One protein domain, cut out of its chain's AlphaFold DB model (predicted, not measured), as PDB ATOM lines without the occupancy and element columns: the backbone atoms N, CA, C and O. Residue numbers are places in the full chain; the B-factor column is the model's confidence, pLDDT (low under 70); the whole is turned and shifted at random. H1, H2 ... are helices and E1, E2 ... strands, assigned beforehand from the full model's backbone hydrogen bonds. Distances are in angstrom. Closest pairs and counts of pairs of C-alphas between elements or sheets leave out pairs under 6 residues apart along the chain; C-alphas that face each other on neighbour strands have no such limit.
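Overview. This is residues 155 to 287 of the 663 residues of the protein "APH domain-containing protein" of Deltaproteobacteria bacterium GWB2_55_19 (UniProt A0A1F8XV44). A sheet of four parallel strands forms the core, with helices on both faces: H1 and H6 cover one face, H2 packs over the other, and H4 and H5 pack together near the E4 edge. After H5 a long stretch, residues 253 to 272, runs back past E4 to H6, its residues 263 to 264 pairing with E4. The printed part has 133 residues, with six named helices and four named strands in the order E1 H1 E2 H2 E3 H3 H4 E4 H5 H6; the sheet order is E2 E1 E3 E4, and the class is mixed. It is compact, with a radius of gyration of the C-alphas of 13.5 A, and rounded, spanning 36 by 34 by 30 A.

Arrangement. E1, residues 155 to 158, is parallel to its neighbour E2, residues 177 to 181, with N 157 and O 179 at 2.8 A. On the other side of E1 is E3, residues 197 to 202, parallel, with N 156 and O 199 at 2.9 A. E4, residues 230 to 233, is parallel to E3, with N 202 and O 232 at 2.8 A; E2 and E4 are the edge strands. H6, residues 273 to 287, is on the sheet over E3 and E4 at a height of 7.9 A, and the closest C-alphas of H6 and E3 are those of Arg 283 and Cys 198, 5.2 A apart. H1, residues 165 to 173, is on the same face, over E2 and E1 at a height of 9.0 A. H2, residues 184 to 192, is on the opposite face over E1 at a height of 9.8 A, with a local plane fitted to only just enough C-alphas, 6. H3, residues 204 to 207, and H4, residues 212 to 223, only graze the sheet. H4 touches H5, residues 242 to 252, at a steep tilt of 48 degrees, the same way, and their closest C-alphas are those of Ala 223 and Ile 249, 5.4 A apart. H5 is not on the sheet. E1, H1, E2 and E3, H3 H4, E4 are strand-helix-strand units, parallel neighbour strands with helices between, and E2, H2, E3 is a split one, with E1 between its strands; each crossover is right-handed. Every O i to N i+4 pair is within hydrogen-bond range in H1, H2, H4 and H5, and 9 of 11 in H6; H3 is too short for one.

Along the chain. E1 begins at C-alpha 155, (181.187, 169.404, 248.475). From first to last C-alpha, E3 measures 13.9 A, H4 16.6 A and H5 15.5 A. H6, 21.2 A long, ends at C-alpha 287, (183.054, 162.187, 260.437).

Size, cuts and confidence. The two C-alphas farthest apart are those of Glu 173 and Glu 213, at 36.2 A. The printed part has no cut. The link from H5 to H6 is long, 20 residues. The mean pLDDT of the printed part is 93.2, and no printed residue is under 70.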
ATOM      1  N   VAL A 155     180.264 169.313 249.611       96.50
ATOM      2  CA  VAL A 155     181.187 169.404 248.475       96.50
ATOM      3  C   VAL A 155     180.917 170.689 247.705       96.50
ATOM      4  O   VAL A 155     179.796 170.935 247.271       96.50
ATOM      5  N   LEU A 156     181.940 171.517 247.524       96.19
ATOM      6  CA  LEU A 156     181.819 172.759 246.768       96.19
ATOM      7  C   LEU A 156     181.964 172.476 245.273       96.19
ATOM      8  O   LEU A 156     182.956 171.884 244.851       96.19
ATOM      9  N   LEU A 157     181.004 172.936 244.476       97.12
ATOM     10  CA  LEU A 157     181.070 172.961 243.018       97.12
ATOM     11  C   LEU A 157     181.249 174.418 242.591       97.12
ATOM     12  O   LEU A 157     180.358 175.237 242.803       97.12
ATOM     13  N   LEU A 158     182.397 174.770 242.024       96.56
ATOM     14  CA  LEU A 158     182.691 176.141 241.611       96.56
ATOM     15  C   LEU A 158     182.590 176.235 240.088       96.56
ATOM     16  O   LEU A 158     183.436 175.696 239.383       96.56
ATOM     17  N   SER A 159     181.543 176.889 239.578       95.00
ATOM     18  CA  SER A 159     181.294 177.057 238.138       95.00
ATOM     19  C   SER A 159     180.458 178.306 237.865       95.00
ATOM     20  O   SER A 159     179.517 178.613 238.598       95.00
ATOM     21  N   LYS A 160     180.766 179.021 236.774       91.50
ATOM     22  CA  LYS A 160     179.968 180.176 236.324       91.50
ATOM     23  C   LYS A 160     178.823 179.793 235.385       91.50
ATOM     24  O   LYS A 160     177.871 180.557 235.262       91.50
ATOM     25  N   ILE A 161     178.912 178.642 234.716       82.38
ATOM     26  CA  ILE A 161     178.036 178.289 233.580       82.38
ATOM     27  C   ILE A 161     176.955 177.263 233.982       82.38
ATOM     28  O   ILE A 161     176.097 176.913 233.182       82.38
ATOM     29  N   GLY A 162     176.931 176.801 235.239       73.81
ATOM     30  CA  GLY A 162     175.916 175.847 235.714       73.81
ATOM     31  C   GLY A 162     176.044 174.450 235.091       73.81
ATOM     32  O   GLY A 162     175.143 173.632 235.210       73.81
ATOM     33  N   ASN A 163     177.179 174.144 234.463       81.62
ATOM     34  CA  ASN A 163     177.492 172.881 233.783       81.62
ATOM     35  C   ASN A 163     177.836 171.718 234.740       81.62
ATOM     36  O   ASN A 163     178.561 170.804 234.363       81.62
ATOM     37  N   GLN A 164     177.350 171.750 235.980       91.31
ATOM     38  CA  GLN A 164     177.786 170.856 237.058       91.31
ATOM     39  C   GLN A 164     176.743 169.787 237.426       91.31
ATOM     40  O   GLN A 164     176.925 169.069 238.408       91.31
ATOM     41  N   ASP A 165     175.673 169.632 236.639       93.00
ATOM     42  CA  ASP A 165     174.583 168.686 236.922       93.00
ATOM     43  C   ASP A 165     175.056 167.229 237.013       93.00
ATOM     44  O   ASP A 165     174.579 166.475 237.861       93.00
ATOM     45  N   LYS A 166     176.031 166.834 236.181       94.06
ATOM     46  CA  LYS A 166     176.630 165.490 236.239       94.06
ATOM     47  C   LYS A 166     177.336 165.248 237.572       94.06
ATOM     48  O   LYS A 166     177.066 164.249 238.231       94.06
ATOM     49  N   ASN A 167     178.202 166.180 237.976       96.06
ATOM     50  CA  ASN A 167     178.937 166.110 239.238       96.06
ATOM     51  C   ASN A 167     177.984 166.140 240.430       96.06
ATOM     52  O   ASN A 167     178.117 165.336 241.347       96.06
ATOM     53  N   LYS A 168     176.986 167.027 240.382       96.38
ATOM     54  CA  LYS A 168     175.933 167.136 241.389       96.38
ATOM     55  C   LYS A 168     175.203 165.806 241.570       96.38
ATOM     56  O   LYS A 168     175.163 165.296 242.684       96.38
ATOM     57  N   LYS A 169     174.712 165.216 240.476       96.12
ATOM     58  CA  LYS A 169     174.017 163.925 240.496       96.12
ATOM     59  C   LYS A 169     174.903 162.815 241.067       96.12
ATOM     60  O   LYS A 169     174.473 162.104 241.966       96.12
ATOM     61  N   LEU A 170     176.151 162.710 240.603       96.56
ATOM     62  CA  LEU A 170     177.094 161.692 241.075       96.56
ATOM     63  C   LEU A 170     177.381 161.815 242.583       96.56
ATOM     64  O   LEU A 170     177.480 160.810 243.288       96.56
ATOM     65  N   LEU A 171     177.517 163.045 243.084       96.75
ATOM     66  CA  LEU A 171     177.741 163.339 244.499       96.75
ATOM     67  C   LEU A 171     176.506 163.017 245.352       96.75
ATOM     68  O   LEU A 171     176.640 162.350 246.378       96.75
ATOM     69  N   GLU A 172     175.315 163.426 244.915       95.62
ATOM     70  CA  GLU A 172     174.045 163.137 245.599       95.62
ATOM     71  C   GLU A 172     173.781 161.625 245.678       95.62
ATOM     72  O   GLU A 172     173.480 161.110 246.756       95.62
ATOM     73  N   GLU A 173     174.004 160.889 244.582       96.12
ATOM     74  CA  GLU A 173     173.901 159.419 244.532       96.12
ATOM     75  C   GLU A 173     174.881 158.714 245.489       96.12
ATOM     76  O   GLU A 173     174.661 157.568 245.877       96.12
ATOM     77  N   ASN A 174     175.945 159.402 245.914       95.19
ATOM     78  CA  ASN A 174     176.946 158.899 246.857       95.19
ATOM     79  C   ASN A 174     176.838 159.518 248.267       95.19
ATOM     80  O   ASN A 174     177.746 159.336 249.087       95.19
ATOM     81  N   GLY A 175     175.730 160.209 248.568       93.38
ATOM     82  CA  GLY A 175     175.419 160.730 249.903       93.38
ATOM     83  C   GLY A 175     176.157 162.017 250.277       93.38
ATOM     84  O   GLY A 175     176.373 162.274 251.463       93.38
ATOM     85  N   PHE A 176     176.575 162.810 249.289       95.44
ATOM     86  CA  PHE A 176     177.178 164.128 249.497       95.44
ATOM     87  C   PHE A 176     176.164 165.257 249.296       95.44
ATOM     88  O   PHE A 176     175.189 165.107 248.564       95.44
ATOM     89  N   GLY A 177     176.419 166.398 249.941       94.88
ATOM     90  CA  GLY A 177     175.655 167.635 249.786       94.88
ATOM     91  C   GLY A 177     176.407 168.633 248.902       94.88
ATOM     92  O   GLY A 177     177.210 169.407 249.429       94.88
ATOM     93  N   PRO A 178     176.220 168.613 247.570       95.31
ATOM     94  CA  PRO A 178     176.887 169.555 246.682       95.31
ATOM     95  C   PRO A 178     176.300 170.969 246.808       95.31
ATOM     96  O   PRO A 178     175.087 171.156 246.728       95.31
ATOM     97  N   ILE A 179     177.164 171.978 246.931       94.25
ATOM     98  CA  ILE A 179     176.786 173.399 246.931       94.25
ATOM     99  C   ILE A 179     177.470 174.095 245.757       94.25
ATOM    100  O   ILE A 179     178.694 174.064 245.635       94.25
ATOM    101  N   LEU A 180     176.675 174.720 244.889       95.31
ATOM    102  CA  LEU A 180     177.162 175.427 243.706       95.31
ATOM    103  C   LEU A 180     177.459 176.897 244.023       95.31
ATOM    104  O   LEU A 180     176.567 177.632 244.449       95.31
ATOM    105  N   TYR A 181     178.673 177.346 243.710       95.38
ATOM    106  CA  TYR A 181     179.071 178.752 243.761       95.38
ATOM    107  C   TYR A 181     179.449 179.264 242.377       95.38
ATOM    108  O   TYR A 181     180.196 178.629 241.636       95.38
ATOM    109  N   ASN A 182     178.970 180.468 242.072       93.69
ATOM    110  CA  ASN A 182     179.245 181.178 240.824       93.69
ATOM    111  C   ASN A 182     180.064 182.467 241.010       93.69
ATOM    112  O   ASN A 182     180.359 183.150 240.033       93.69
ATOM    113  N   SER A 183     180.427 182.808 242.248       91.88
ATOM    114  CA  SER A 183     181.251 183.970 242.591       91.88
ATOM    115  C   SER A 183     182.118 183.652 243.806       91.88
ATOM    116  O   SER A 183     181.698 182.919 244.708       91.88
ATOM    117  N   PHE A 184     183.326 184.213 243.818       91.38
ATOM    118  CA  PHE A 184     184.285 184.020 244.899       91.38
ATOM    119  C   PHE A 184     183.858 184.746 246.183       91.38
ATOM    120  O   PHE A 184     184.027 184.224 247.277       91.38
ATOM    121  N   GLU A 185     183.202 185.899 246.069       90.12
ATOM    122  CA  GLU A 185     182.717 186.689 247.202       90.12
ATOM    123  C   GLU A 185     181.650 185.951 248.017       90.12
ATOM    124  O   GLU A 185     181.612 186.069 249.241       90.12
ATOM    125  N   LYS A 186     180.777 185.185 247.347       89.50
ATOM    126  CA  LYS A 186     179.809 184.314 248.033       89.50
ATOM    127  C   LYS A 186     180.506 183.152 248.728       89.50
ATOM    128  O   LYS A 186     180.181 182.863 249.871       89.50
ATOM    129  N   LEU A 187     181.471 182.529 248.048       92.19
ATOM    130  CA  LEU A 187     182.260 181.447 248.627       92.19
ATOM    131  C   LEU A 187     182.978 181.914 249.899       92.19
ATOM    132  O   LEU A 187     182.871 181.248 250.918       92.19
ATOM    133  N   ARG A 188     183.641 183.076 249.867       90.69
ATOM    134  CA  ARG A 188     184.362 183.637 251.021       90.69
ATOM    135  C   ARG A 188     183.473 183.770 252.260       90.69
ATOM    136  O   ARG A 188     183.839 183.281 253.322       90.69
ATOM    137  N   LYS A 189     182.275 184.347 252.110       86.81
ATOM    138  CA  LYS A 189     181.306 184.487 253.216       86.81
ATOM    139  C   LYS A 189     180.893 183.142 253.818       86.81
ATOM    140  O   LYS A 189     180.695 183.038 255.025       86.81
ATOM    141  N   ASP A 190     180.784 182.110 252.989       85.31
ATOM    142  CA  ASP A 190     180.377 180.784 253.448       85.31
ATOM    143  C   ASP A 190     181.554 179.983 254.031       85.31
ATOM    144  O   ASP A 190     181.357 179.211 254.971       85.31
ATOM    145  N   LEU A 191     182.786 180.212 253.565       88.31
ATOM    146  CA  LEU A 191     183.995 179.695 254.218       88.31
ATOM    147  C   LEU A 191     184.137 180.267 255.637       88.31
ATOM    148  O   LEU A 191     184.408 179.515 256.574       88.31
ATOM    149  N   GLU A 192     183.855 181.562 255.817       83.88
ATOM    150  CA  GLU A 192     183.826 182.233 257.128       83.88
ATOM    151  C   GLU A 192     182.731 181.686 258.056       83.88
ATOM    152  O   GLU A 192     182.883 181.705 259.276       83.88
ATOM    153  N   SER A 193     181.637 181.150 257.505       79.75
ATOM    154  CA  SER A 193     180.553 180.559 258.304       79.75
ATOM    155  C   SER A 193     180.923 179.224 258.973       79.75
ATOM    156  O   SER A 193     180.147 178.703 259.774       79.75
ATOM    157  N   GLY A 194     182.102 178.664 258.663       71.06
ATOM    158  CA  GLY A 194     182.586 177.421 259.263       71.06
ATOM    159  C   GLY A 194     181.888 176.170 258.728       71.06
ATOM    160  O   GLY A 194     181.729 175.195 259.459       71.06
ATOM    161  N   THR A 195     181.453 176.188 257.464       77.44
ATOM    162  CA  THR A 195     180.798 175.031 256.839       77.44
ATOM    163  C   THR A 195     181.750 173.826 256.771       77.44
ATOM    164  O   THR A 195     182.907 173.944 256.351       77.44
ATOM    165  N   ASP A 196     181.243 172.644 257.138       86.19
ATOM    166  CA  ASP A 196     181.995 171.383 257.158       86.19
ATOM    167  C   ASP A 196     182.254 170.843 255.738       86.19
ATOM    168  O   ASP A 196     181.578 169.931 255.250       86.19
ATOM    169  N   ILE A 197     183.236 171.425 255.054       92.62
ATOM    170  CA  ILE A 197     183.569 171.127 253.657       92.62
ATOM    171  C   ILE A 197     184.607 170.002 253.570       92.62
ATOM    172  O   ILE A 197     185.721 170.126 254.080       92.62
ATOM    173  N   CYS A 198     184.272 168.922 252.861       94.62
ATOM    174  CA  CYS A 198     185.180 167.789 252.646       94.62
ATOM    175  C   CYS A 198     185.869 167.799 251.276       94.62
ATOM    176  O   CYS A 198     186.957 167.240 251.135       94.62
ATOM    177  N   ALA A 199     185.281 168.448 250.269       96.94
ATOM    178  CA  ALA A 199     185.869 168.524 248.937       96.94
ATOM    179  C   ALA A 199     185.482 169.801 248.185       96.94
ATOM    180  O   ALA A 199     184.435 170.398 248.441       96.94
ATOM    181  N   CYS A 200     186.314 170.180 247.216       97.19
ATOM    182  CA  CYS A 200     186.063 171.285 246.300       97.19
ATOM    183  C   CYS A 200     186.430 170.895 244.863       97.19
ATOM    184  O   CYS A 200     187.533 170.409 244.612       97.19
ATOM    185  N   LEU A 201     185.501 171.106 243.929       97.56
ATOM    186  CA  LEU A 201     185.680 170.910 242.494       97.56
ATOM    187  C   LEU A 201     185.619 172.270 241.802       97.56
ATOM    188  O   LEU A 201     184.633 172.997 241.933       97.56
ATOM    189  N   ILE A 202     186.672 172.597 241.060       96.94
ATOM    190  CA  ILE A 202     186.862 173.893 240.417       96.94
ATOM    191  C   ILE A 202     186.798 173.703 238.904       96.94
ATOM    192  O   ILE A 202     187.722 173.152 238.308       96.94
ATOM    193  N   ASP A 203     185.705 174.150 238.292       96.44
ATOM    194  CA  ASP A 203     185.513 174.130 236.842       96.44
ATOM    195  C   ASP A 203     186.330 175.239 236.163       96.44
ATOM    196  O   ASP A 203     186.489 176.338 236.710       96.44
ATOM    197  N   GLY A 204     186.799 174.992 234.937       95.62
ATOM    198  CA  GLY A 204     187.592 175.966 234.194       95.62
ATOM    199  C   GLY A 204     186.876 177.308 233.996       95.62
ATOM    200  O   GLY A 204     187.510 178.363 234.057       95.62
ATOM    201  N   SER A 205     185.542 177.311 233.873       95.69
ATOM    202  CA  SER A 205     184.746 178.542 233.760       95.69
ATOM    203  C   SER A 205     184.839 179.450 234.988       95.69
ATOM    204  O   SER A 205     184.682 180.664 234.857       95.69
ATOM    205  N   PHE A 206     185.119 178.895 236.172       96.38
ATOM    206  CA  PHE A 206     185.298 179.678 237.393       96.38
ATOM    207  C   PHE A 206     186.625 180.449 237.377       96.38
ATOM    208  O   PHE A 206     186.672 181.611 237.780       96.38
ATOM    209  N   LEU A 207     187.678 179.825 236.838       96.12
ATOM    210  CA  LEU A 207     189.046 180.352 236.791       96.12
ATOM    211  C   LEU A 207     189.335 181.232 235.569       96.12
ATOM    212  O   LEU A 207     190.229 182.078 235.623       96.12
ATOM    213  N   LYS A 208     188.605 181.030 234.466       95.00
ATOM    214  CA  LYS A 208     188.885 181.617 233.145       95.00
ATOM    215  C   LYS A 208     189.116 183.132 233.177       95.00
ATOM    216  O   LYS A 208     190.078 183.633 232.584       95.00
ATOM    217  N   ASP A 209     188.267 183.846 233.911       94.69
ATOM    218  CA  ASP A 209     188.299 185.312 233.966       94.69
ATOM    219  C   ASP A 209     189.262 185.857 235.032       94.69
ATOM    220  O   ASP A 209     189.618 187.028 234.972       94.69
ATOM    221  N   MET A 210     189.724 185.026 235.972       97.00
ATOM    222  CA  MET A 210     190.660 185.441 237.021       97.00
ATOM    223  C   MET A 210     192.056 185.651 236.437       97.00
ATOM    224  O   MET A 210     192.562 184.806 235.699       97.00
ATOM    225  N   SER A 211     192.711 186.754 236.763       97.12
ATOM    226  CA  SER A 211     194.140 186.968 236.542       97.12
ATOM    227  C   SER A 211     194.989 185.913 237.265       97.12
ATOM    228  O   SER A 211     194.515 185.169 238.122       97.12
ATOM    229  N   LYS A 212     196.281 185.839 236.920       97.44
ATOM    230  CA  LYS A 212     197.214 184.910 237.574       97.44
ATOM    231  C   LYS A 212     197.276 185.144 239.091       97.44
ATOM    232  O   LYS A 212     197.288 184.180 239.843       97.44
ATOM    233  N   GLU A 213     197.297 186.401 239.522       97.56
ATOM    234  CA  GLU A 213     197.343 186.784 240.937       97.56
ATOM    235  C   GLU A 213     196.036 186.449 241.666       97.56
ATOM    236  O   GLU A 213     196.067 185.865 242.746       97.56
ATOM    237  N   GLU A 214     194.885 186.706 241.039       96.69
ATOM    238  CA  GLU A 214     193.584 186.311 241.592       96.69
ATOM    239  C   GLU A 214     193.469 184.792 241.760       96.69
ATOM    240  O   GLU A 214     192.985 184.342 242.794       96.69
ATOM    241  N   GLN A 215     193.962 183.995 240.800       97.25
ATOM    242  CA  GLN A 215     193.995 182.534 240.937       97.25
ATOM    243  C   GLN A 215     194.899 182.088 242.096       97.25
ATOM    244  O   GLN A 215     194.531 181.169 242.822       97.25
ATOM    245  N   ILE A 216     196.056 182.730 242.297       97.50
ATOM    246  CA  ILE A 216     196.957 182.420 243.420       97.50
ATOM    247  C   ILE A 216     196.250 182.680 244.753       97.50
ATOM    248  O   ILE A 216     196.165 181.771 245.577       97.50
ATOM    249  N   ASN A 217     195.689 183.880 244.925       96.31
ATOM    250  CA  ASN A 217     194.994 184.278 246.150       96.31
ATOM    251  C   ASN A 217     193.786 183.374 246.429       96.31
ATOM    252  O   ASN A 217     193.573 182.942 247.558       96.31
ATOM    253  N   PHE A 218     193.026 183.035 245.386       96.56
ATOM    254  CA  PHE A 218     191.896 182.117 245.472       96.56
ATOM    255  C   PHE A 218     192.314 180.712 245.940       96.56
ATOM    256  O   PHE A 218     191.697 180.157 246.850       96.56
ATOM    257  N   LEU A 219     193.366 180.138 245.345       97.25
ATOM    258  CA  LEU A 219     193.858 178.810 245.725       97.25
ATOM    259  C   LEU A 219     194.429 178.796 247.143       97.25
ATOM    260  O   LEU A 219     194.216 177.821 247.865       97.25
ATOM    261  N   GLU A 220     195.124 179.859 247.555       96.00
ATOM    262  CA  GLU A 220     195.613 179.999 248.927       96.00
ATOM    263  C   GLU A 220     194.444 180.038 249.920       96.00
ATOM    264  O   GLU A 220     194.421 179.262 250.875       96.00
ATOM    265  N   GLU A 221     193.445 180.889 249.679       94.50
ATOM    266  CA  GLU A 221     192.289 181.055 250.564       94.50
ATOM    267  C   GLU A 221     191.484 179.755 250.703       94.50
ATOM    268  O   GLU A 221     191.160 179.337 251.818       94.50
ATOM    269  N   LEU A 222     191.249 179.053 249.590       95.25
ATOM    270  CA  LEU A 222     190.586 177.751 249.589       95.25
ATOM    271  C   LEU A 222     191.385 176.709 250.389       95.25
ATOM    272  O   LEU A 222     190.832 175.992 251.225       95.25
ATOM    273  N   ALA A 223     192.697 176.625 250.162       95.38
ATOM    274  CA  ALA A 223     193.569 175.671 250.842       95.38
ATOM    275  C   ALA A 223     193.681 175.931 252.355       95.38
ATOM    276  O   ALA A 223     193.853 174.986 253.129       95.38
ATOM    277  N   ARG A 224     193.519 177.189 252.791       94.75
ATOM    278  CA  ARG A 224     193.476 177.601 254.208       94.75
ATOM    279  C   ARG A 224     192.166 177.262 254.923       94.75
ATOM    280  O   ARG A 224     192.057 177.503 256.130       94.75
ATOM    281  N   HIS A 225     191.186 176.672 254.238       94.31
ATOM    282  CA  HIS A 225     189.978 176.169 254.896       94.31
ATOM    283  C   HIS A 225     190.224 174.873 255.674       94.31
ATOM    284  O   HIS A 225     189.778 174.725 256.811       94.31
ATOM    285  N   SER A 226     190.926 173.910 255.069       95.00
ATOM    286  CA  SER A 226     191.091 172.575 255.649       95.00
ATOM    287  C   SER A 226     192.315 171.846 255.100       95.00
ATOM    288  O   SER A 226     192.511 171.782 253.886       95.00
ATOM    289  N   THR A 227     193.084 171.194 255.978       95.38
ATOM    290  CA  THR A 227     194.150 170.254 255.579       95.38
ATOM    291  C   THR A 227     193.622 168.891 255.148       95.38
ATOM    292  O   THR A 227     194.382 168.106 254.583       95.38
ATOM    293  N   PHE A 228     192.353 168.596 255.436       94.00
ATOM    294  CA  PHE A 228     191.705 167.308 255.160       94.00
ATOM    295  C   PHE A 228     190.843 167.331 253.894       94.00
ATOM    296  O   PHE A 228     190.302 166.303 253.503       94.00
ATOM    297  N   MET A 229     190.665 168.508 253.287       94.75
ATOM    298  CA  MET A 229     189.829 168.681 252.104       94.75
ATOM    299  C   MET A 229     190.538 168.172 250.849       94.75
ATOM    300  O   MET A 229     191.714 168.466 250.634       94.75
ATOM    301  N   TRP A 230     189.792 167.471 249.994       96.81
ATOM    302  CA  TRP A 230     190.246 167.110 248.652       96.81
ATOM    303  C   TRP A 230     189.929 168.217 247.637       96.81
ATOM    304  O   TRP A 230     188.804 168.719 247.601       96.81
ATOM    305  N   ILE A 231     190.901 168.594 246.803       97.44
ATOM    306  CA  ILE A 231     190.755 169.683 245.822       97.44
ATOM    307  C   ILE A 231     190.937 169.151 244.393       97.44
ATOM    308  O   ILE A 231     191.987 168.609 244.048       97.44
ATOM    309  N   ARG A 232     189.938 169.346 243.530       97.00
ATOM    310  CA  ARG A 232     190.008 169.062 242.089       97.00
ATOM    311  C   ARG A 232     189.997 170.359 241.298       97.00
ATOM    312  O   ARG A 232     189.065 171.141 241.442       97.00
ATOM    313  N   ILE A 233     190.987 170.555 240.432       97.12
ATOM    314  CA  ILE A 233     191.121 171.760 239.610       97.12
ATOM    315  C   ILE A 233     191.111 171.388 238.132       97.12
ATOM    316  O   ILE A 233     191.978 170.645 237.688       97.12
ATOM    317  N   ASP A 234     190.189 171.944 237.355       96.00
ATOM    318  CA  ASP A 234     190.280 171.903 235.898       96.00
ATOM    319  C   ASP A 234     191.506 172.705 235.420       96.00
ATOM    320  O   ASP A 234     191.533 173.941 235.438       96.00
ATOM    321  N   GLY A 235     192.543 171.986 234.993       95.81
ATOM    322  CA  GLY A 235     193.813 172.546 234.542       95.81
ATOM    323  C   GLY A 235     193.722 173.312 233.223       95.81
ATOM    324  O   GLY A 235     194.621 174.093 232.923       95.81
ATOM    325  N   SER A 236     192.644 173.156 232.443       95.38
ATOM    326  CA  SER A 236     192.511 173.800 231.126       95.38
ATOM    327  C   SER A 236     192.468 175.331 231.189       95.38
ATOM    328  O   SER A 236     192.853 176.003 230.232       95.38
ATOM    329  N   SER A 237     192.010 175.891 232.313       95.38
ATOM    330  CA  SER A 237     191.853 177.341 232.526       95.38
ATOM    331  C   SER A 237     192.800 177.906 233.592       95.38
ATOM    332  O   SER A 237     192.697 179.078 233.976       95.38
ATOM    333  N   LEU A 238     193.732 177.085 234.077       96.50
ATOM    334  CA  LEU A 238     194.720 177.476 235.071       96.50
ATOM    335  C   LEU A 238     195.837 178.294 234.402       96.50
ATOM    336  O   LEU A 238     196.479 177.850 233.453       96.50
ATOM    337  N   LYS A 239     196.065 179.520 234.883       97.06
ATOM    338  CA  LYS A 239     197.092 180.449 234.364       97.06
ATOM    339  C   LYS A 239     198.441 180.290 235.068       97.06
ATOM    340  O   LYS A 239     199.442 180.859 234.634       97.06
ATOM    341  N   VAL A 240     198.463 179.554 236.175       96.12
ATOM    342  CA  VAL A 240     199.679 179.082 236.843       96.12
ATOM    343  C   VAL A 240     199.996 177.664 236.380       96.12
ATOM    344  O   VAL A 240     199.092 176.895 236.070       96.12
ATOM    345  N   ASP A 241     201.274 177.295 236.329       95.56
ATOM    346  CA  ASP A 241     201.628 175.910 236.032       95.56
ATOM    347  C   ASP A 241     201.189 174.967 237.170       95.56
ATOM    348  O   ASP A 241     201.020 175.372 238.327       95.56
ATOM    349  N   HIS A 242     201.011 173.686 236.841       95.62
ATOM    350  CA  HIS A 242     200.504 172.685 237.784       95.62
ATOM    351  C   HIS A 242     201.405 172.538 239.018       95.62
ATOM    352  O   HIS A 242     200.909 172.370 240.133       95.62
ATOM    353  N   SER A 243     202.727 172.624 238.839       95.50
ATOM    354  CA  SER A 243     203.681 172.478 239.941       95.50
ATOM    355  C   SER A 243     203.596 173.652 240.920       95.50
ATOM    356  O   SER A 243     203.682 173.459 242.135       95.50
ATOM    357  N   TYR A 244     203.335 174.852 240.405       96.50
ATOM    358  CA  TYR A 244     203.148 176.054 241.197       96.50
ATOM    359  C   TYR A 244     201.810 176.047 241.940       96.50
ATOM    360  O   TYR A 244     201.785 176.385 243.120       96.50
ATOM    361  N   ALA A 245     200.722 175.569 241.327       96.12
ATOM    362  CA  ALA A 245     199.447 175.372 242.028       96.12
ATOM    363  C   ALA A 245     199.565 174.383 243.200       96.12
ATOM    364  O   ALA A 245     199.095 174.664 244.304       96.12
ATOM    365  N   ILE A 246     200.261 173.258 242.988       96.31
ATOM    366  CA  ILE A 246     200.572 172.293 244.054       96.31
ATOM    367  C   ILE A 246     201.392 172.965 245.163       96.31
ATOM    368  O   ILE A 246     201.113 172.752 246.344       96.31
ATOM    369  N   LYS A 247     202.385 173.793 244.803       96.06
ATOM    370  CA  LYS A 247     203.193 174.546 245.772       96.06
ATOM    371  C   LYS A 247     202.332 175.498 246.608       96.06
ATOM    372  O   LYS A 247     202.454 175.457 247.826       96.06
ATOM    373  N   ILE A 248     201.441 176.276 245.987       96.69
ATOM    374  CA  ILE A 248     200.537 177.211 246.684       96.69
ATOM    375  C   ILE A 248     199.708 176.472 247.734       96.69
ATOM    376  O   ILE A 248     199.719 176.850 248.901       96.69
ATOM    377  N   ILE A 249     199.044 175.377 247.353       96.12
ATOM    378  CA  ILE A 249     198.191 174.609 248.274       96.12
ATOM    379  C   ILE A 249     199.022 173.973 249.390       96.12
ATOM    380  O   ILE A 249     198.638 174.023 250.558       96.12
ATOM    381  N   LYS A 250     200.180 173.397 249.051       95.00
ATOM    382  CA  LYS A 250     201.103 172.799 250.020       95.00
ATOM    383  C   LYS A 250     201.575 173.822 251.060       95.00
ATOM    384  O   LYS A 250     201.594 173.505 252.252       95.00
ATOM    385  N   ASP A 251     201.947 175.021 250.618       93.62
ATOM    386  CA  ASP A 251     202.454 176.089 251.481       93.62
ATOM    387  C   ASP A 251     201.314 176.671 252.341       93.62
ATOM    388  O   ASP A 251     201.464 176.793 253.558       93.62
ATOM    389  N   ALA A 252     200.133 176.900 251.752       94.19
ATOM    390  CA  ALA A 252     198.922 177.351 252.444       94.19
ATOM    391  C   ALA A 252     198.452 176.374 253.535       94.19
ATOM    392  O   ALA A 252     198.056 176.786 254.625       94.19
ATOM    393  N   GLN A 253     198.543 175.069 253.267       93.94
ATOM    394  CA  GLN A 253     198.217 174.015 254.231       93.94
ATOM    395  C   GLN A 253     199.327 173.743 255.242       93.94
ATOM    396  O   GLN A 253     199.157 172.873 256.095       93.94
ATOM    397  N   CYS A 254     200.472 174.426 255.139       91.88
ATOM    398  CA  CYS A 254     201.662 174.093 255.904       91.88
ATOM    399  C   CYS A 254     201.917 172.573 255.869       91.88
ATOM    400  O   CYS A 254     202.076 171.940 256.914       91.88
ATOM    401  N   LYS A 255     202.011 171.959 254.674       88.12
ATOM    402  CA  LYS A 255     202.434 170.551 254.476       88.12
ATOM    403  C   LYS A 255     203.853 170.444 253.910       88.12
ATOM    404  O   LYS A 255     204.305 171.341 253.207       88.12
ATOM    405  N   LYS A 256     204.599 169.390 254.264       84.56
ATOM    406  CA  LYS A 256     205.944 169.134 253.700       84.56
ATOM    407  C   LYS A 256     205.819 168.552 252.294       84.56
ATOM    408  O   LYS A 256     206.541 168.937 251.381       84.56
ATOM    409  N   ILE A 257     204.850 167.654 252.138       86.75
ATOM    410  CA  ILE A 257     204.476 166.982 250.898       86.75
ATOM    411  C   ILE A 257     202.953 167.065 250.797       86.75
ATOM    412  O   ILE A 257     202.272 166.920 251.812       86.75
ATOM    413  N   LEU A 258     202.428 167.312 249.596       88.44
ATOM    414  CA  LEU A 258     200.999 167.216 249.312       88.44
ATOM    415  C   LEU A 258     200.730 165.862 248.632       88.44
ATOM    416  O   LEU A 258     201.134 165.684 247.483       88.44
ATOM    417  N   PRO A 259     200.103 164.897 249.326       87.38
ATOM    418  CA  PRO A 259     199.754 163.607 248.742       87.38
ATOM    419  C   PRO A 259     198.828 163.752 247.525       87.38
ATOM    420  O   PRO A 259     197.924 164.588 247.537       87.38
ATOM    421  N   ALA A 260     198.998 162.904 246.506       86.12
ATOM    422  CA  ALA A 260     198.157 162.911 245.295       86.12
ATOM    423  C   ALA A 260     196.664 162.652 245.595       86.12
ATOM    424  O   ALA A 260     195.769 163.134 244.918       86.12
ATOM    425  N   GLU A 261     196.390 161.927 246.669       86.50
ATOM    426  CA  GLU A 261     195.063 161.687 247.244       86.50
ATOM    427  C   GLU A 261     194.369 162.935 247.811       86.50
ATOM    428  O   GLU A 261     193.172 162.876 248.070       86.50
ATOM    429  N   ASN A 262     195.081 164.055 247.978       90.31
ATOM    430  CA  ASN A 262     194.513 165.319 248.457       90.31
ATOM    431  C   ASN A 262     194.228 166.310 247.321       90.31
ATOM    432  O   ASN A 262     193.545 167.309 247.547       90.31
ATOM    433  N   MET A 263     194.734 166.057 246.108       94.75
ATOM    434  CA  MET A 263     194.596 166.999 245.003       94.75
ATOM    435  C   MET A 263     194.655 166.335 243.623       94.75
ATOM    436  O   MET A 263     195.508 165.491 243.371       94.75
ATOM    437  N   SER A 264     193.815 166.784 242.687       95.81
ATOM    438  CA  SER A 264     193.897 166.402 241.269       95.81
ATOM    439  C   SER A 264     193.824 167.619 240.338       95.81
ATOM    440  O   SER A 264     193.065 168.551 240.602       95.81
ATOM    441  N   ILE A 265     194.605 167.600 239.249       96.44
ATOM    442  CA  ILE A 265     194.573 168.619 238.179       96.44
ATOM    443  C   ILE A 265     194.369 167.936 236.811       96.44
ATOM    444  O   ILE A 265     195.333 167.730 236.069       96.44
ATOM    445  N   PRO A 266     193.148 167.466 236.506       95.50
ATOM    446  CA  PRO A 266     192.745 166.985 235.173       95.50
ATOM    447  C   PRO A 266     192.716 168.098 234.104       95.50
ATOM    448  O   PRO A 266     192.901 169.273 234.400       95.50
ATOM    449  N   SER A 267     192.402 167.730 232.862       93.25
ATOM    450  CA  SER A 267     192.107 168.657 231.756       93.25
ATOM    451  C   SER A 267     190.635 169.102 231.666       93.25
ATOM    452  O   SER A 267     190.280 169.775 230.701       93.25
ATOM    453  N   ASP A 268     189.782 168.676 232.600       92.31
ATOM    454  CA  ASP A 268     188.344 168.969 232.644       92.31
ATOM    455  C   ASP A 268     187.829 169.052 234.094       92.31
ATOM    456  O   ASP A 268     188.502 168.631 235.036       92.31
ATOM    457  N   GLY A 269     186.625 169.597 234.285       87.44
ATOM    458  CA  GLY A 269     185.975 169.715 235.594       87.44
ATOM    459  C   GLY A 269     185.137 168.504 236.032       87.44
ATOM    460  O   GLY A 269     184.565 168.537 237.122       87.44
ATOM    461  N   ASP A 270     185.033 167.438 235.231       93.00
ATOM    462  CA  ASP A 270     184.105 166.326 235.487       93.00
ATOM    463  C   ASP A 270     184.689 165.371 236.543       93.00
ATOM    464  O   ASP A 270     185.824 164.913 236.436       93.00
ATOM    465  N   LEU A 271     183.931 165.058 237.593       94.44
ATOM    466  CA  LEU A 271     184.324 164.118 238.642       94.44
ATOM    467  C   LEU A 271     184.247 162.683 238.123       94.44
ATOM    468  O   LEU A 271     183.200 162.244 237.645       94.44
ATOM    469  N   ARG A 272     185.329 161.918 238.272       93.06
ATOM    470  CA  ARG A 272     185.360 160.510 237.859       93.06
ATOM    471  C   ARG A 272     185.014 159.596 239.030       93.06
ATOM    472  O   ARG A 272     185.395 159.865 240.166       93.06
ATOM    473  N   GLU A 273     184.371 158.460 238.757       92.31
ATOM    474  CA  GLU A 273     184.019 157.482 239.801       92.31
ATOM    475  C   GLU A 273     185.198 157.049 240.695       92.31
ATOM    476  O   GLU A 273     185.017 157.023 241.913       92.31
ATOM    477  N   PRO A 274     186.420 156.778 240.179       93.25
ATOM    478  CA  PRO A 274     187.552 156.428 241.040       93.25
ATOM    479  C   PRO A 274     187.918 157.532 242.041       93.25
ATOM    480  O   PRO A 274     188.405 157.243 243.135       93.25
ATOM    481  N   GLU A 275     187.655 158.795 241.702       94.62
ATOM    482  CA  GLU A 275     187.975 159.951 242.542       94.62
ATOM    483  C   GLU A 275     186.986 160.126 243.698       94.62
ATOM    484  O   GLU A 275     187.333 160.740 244.706       94.62
ATOM    485  N   LEU A 276     185.803 159.498 243.629       95.19
ATOM    486  CA  LEU A 276     184.881 159.430 244.767       95.19
ATOM    487  C   LEU A 276     185.524 158.775 245.988       95.19
ATOM    488  O   LEU A 276     185.126 159.076 247.110       95.19
ATOM    489  N   SER A 277     186.513 157.896 245.802       94.25
ATOM    490  CA  SER A 277     187.258 157.312 246.921       94.25
ATOM    491  C   SER A 277     188.021 158.374 247.729       94.25
ATOM    492  O   SER A 277     188.043 158.296 248.958       94.25
ATOM    493  N   PHE A 278     188.556 159.412 247.073       94.62
ATOM    494  CA  PHE A 278     189.240 160.528 247.731       94.62
ATOM    495  C   PHE A 278     188.254 161.449 248.457       94.62
ATOM    496  O   PHE A 278     188.488 161.808 249.611       94.62
ATOM    497  N   VAL A 279     187.105 161.748 247.837       95.06
ATOM    498  CA  VAL A 279     186.020 162.522 248.475       95.06
ATOM    499  C   VAL A 279     185.484 161.784 249.710       95.06
ATOM    500  O   VAL A 279     185.362 162.369 250.786       95.06
ATOM    501  N   LYS A 280     185.217 160.473 249.585       94.31
ATOM    502  CA  LYS A 280     184.769 159.613 250.694       94.31
ATOM    503  C   LYS A 280     185.794 159.600 251.816       94.31
ATOM    504  O   LYS A 280     185.426 159.833 252.957       94.31
ATOM    505  N   ARG A 281     187.081 159.441 251.502       91.56
ATOM    506  CA  ARG A 281     188.146 159.515 252.505       91.56
ATOM    507  C   ARG A 281     188.151 160.848 253.259       91.56
ATOM    508  O   ARG A 281     188.237 160.827 254.485       91.56
ATOM    509  N   ALA A 282     188.082 161.978 252.554       92.62
ATOM    510  CA  ALA A 282     188.099 163.305 253.173       92.62
ATOM    511  C   ALA A 282     186.922 163.492 254.148       92.62
ATOM    512  O   ALA A 282     187.115 163.914 255.291       92.62
ATOM    513  N   ARG A 283     185.713 163.088 253.737       92.38
ATOM    514  CA  ARG A 283     184.529 163.045 254.609       92.38
ATOM    515  C   ARG A 283     184.742 162.112 255.801       92.38
ATOM    516  O   ARG A 283     184.526 162.513 256.941       92.38
ATOM    517  N   ASP A 284     185.177 160.880 255.552       89.19
ATOM    518  CA  ASP A 284     185.286 159.838 256.574       89.19
ATOM    519  C   ASP A 284     186.330 160.197 257.649       89.19
ATOM    520  O   ASP A 284     186.157 159.823 258.812       89.19
ATOM    521  N   LEU A 285     187.386 160.946 257.295       87.94
ATOM    522  CA  LEU A 285     188.354 161.518 258.242       87.94
ATOM    523  C   LEU A 285     187.700 162.529 259.197       87.94
ATOM    524  O   LEU A 285     187.994 162.511 260.390       87.94
ATOM    525  N   LEU A 286     186.793 163.372 258.695       87.12
ATOM    526  CA  LEU A 286     186.095 164.393 259.485       87.12
ATOM    527  C   LEU A 286     184.898 163.821 260.277       87.12
ATOM    528  O   LEU A 286     184.605 164.266 261.388       87.12
ATOM    529  N   GLN A 287     184.221 162.789 259.772       85.31
ATOM    530  CA  GLN A 287     183.054 162.187 260.437       85.31
ATOM    531  C   GLN A 287     183.404 161.282 261.629       85.31
ATOM    532  O   GLN A 287     182.564 161.047 262.498       85.31
TER     533      GLN A 287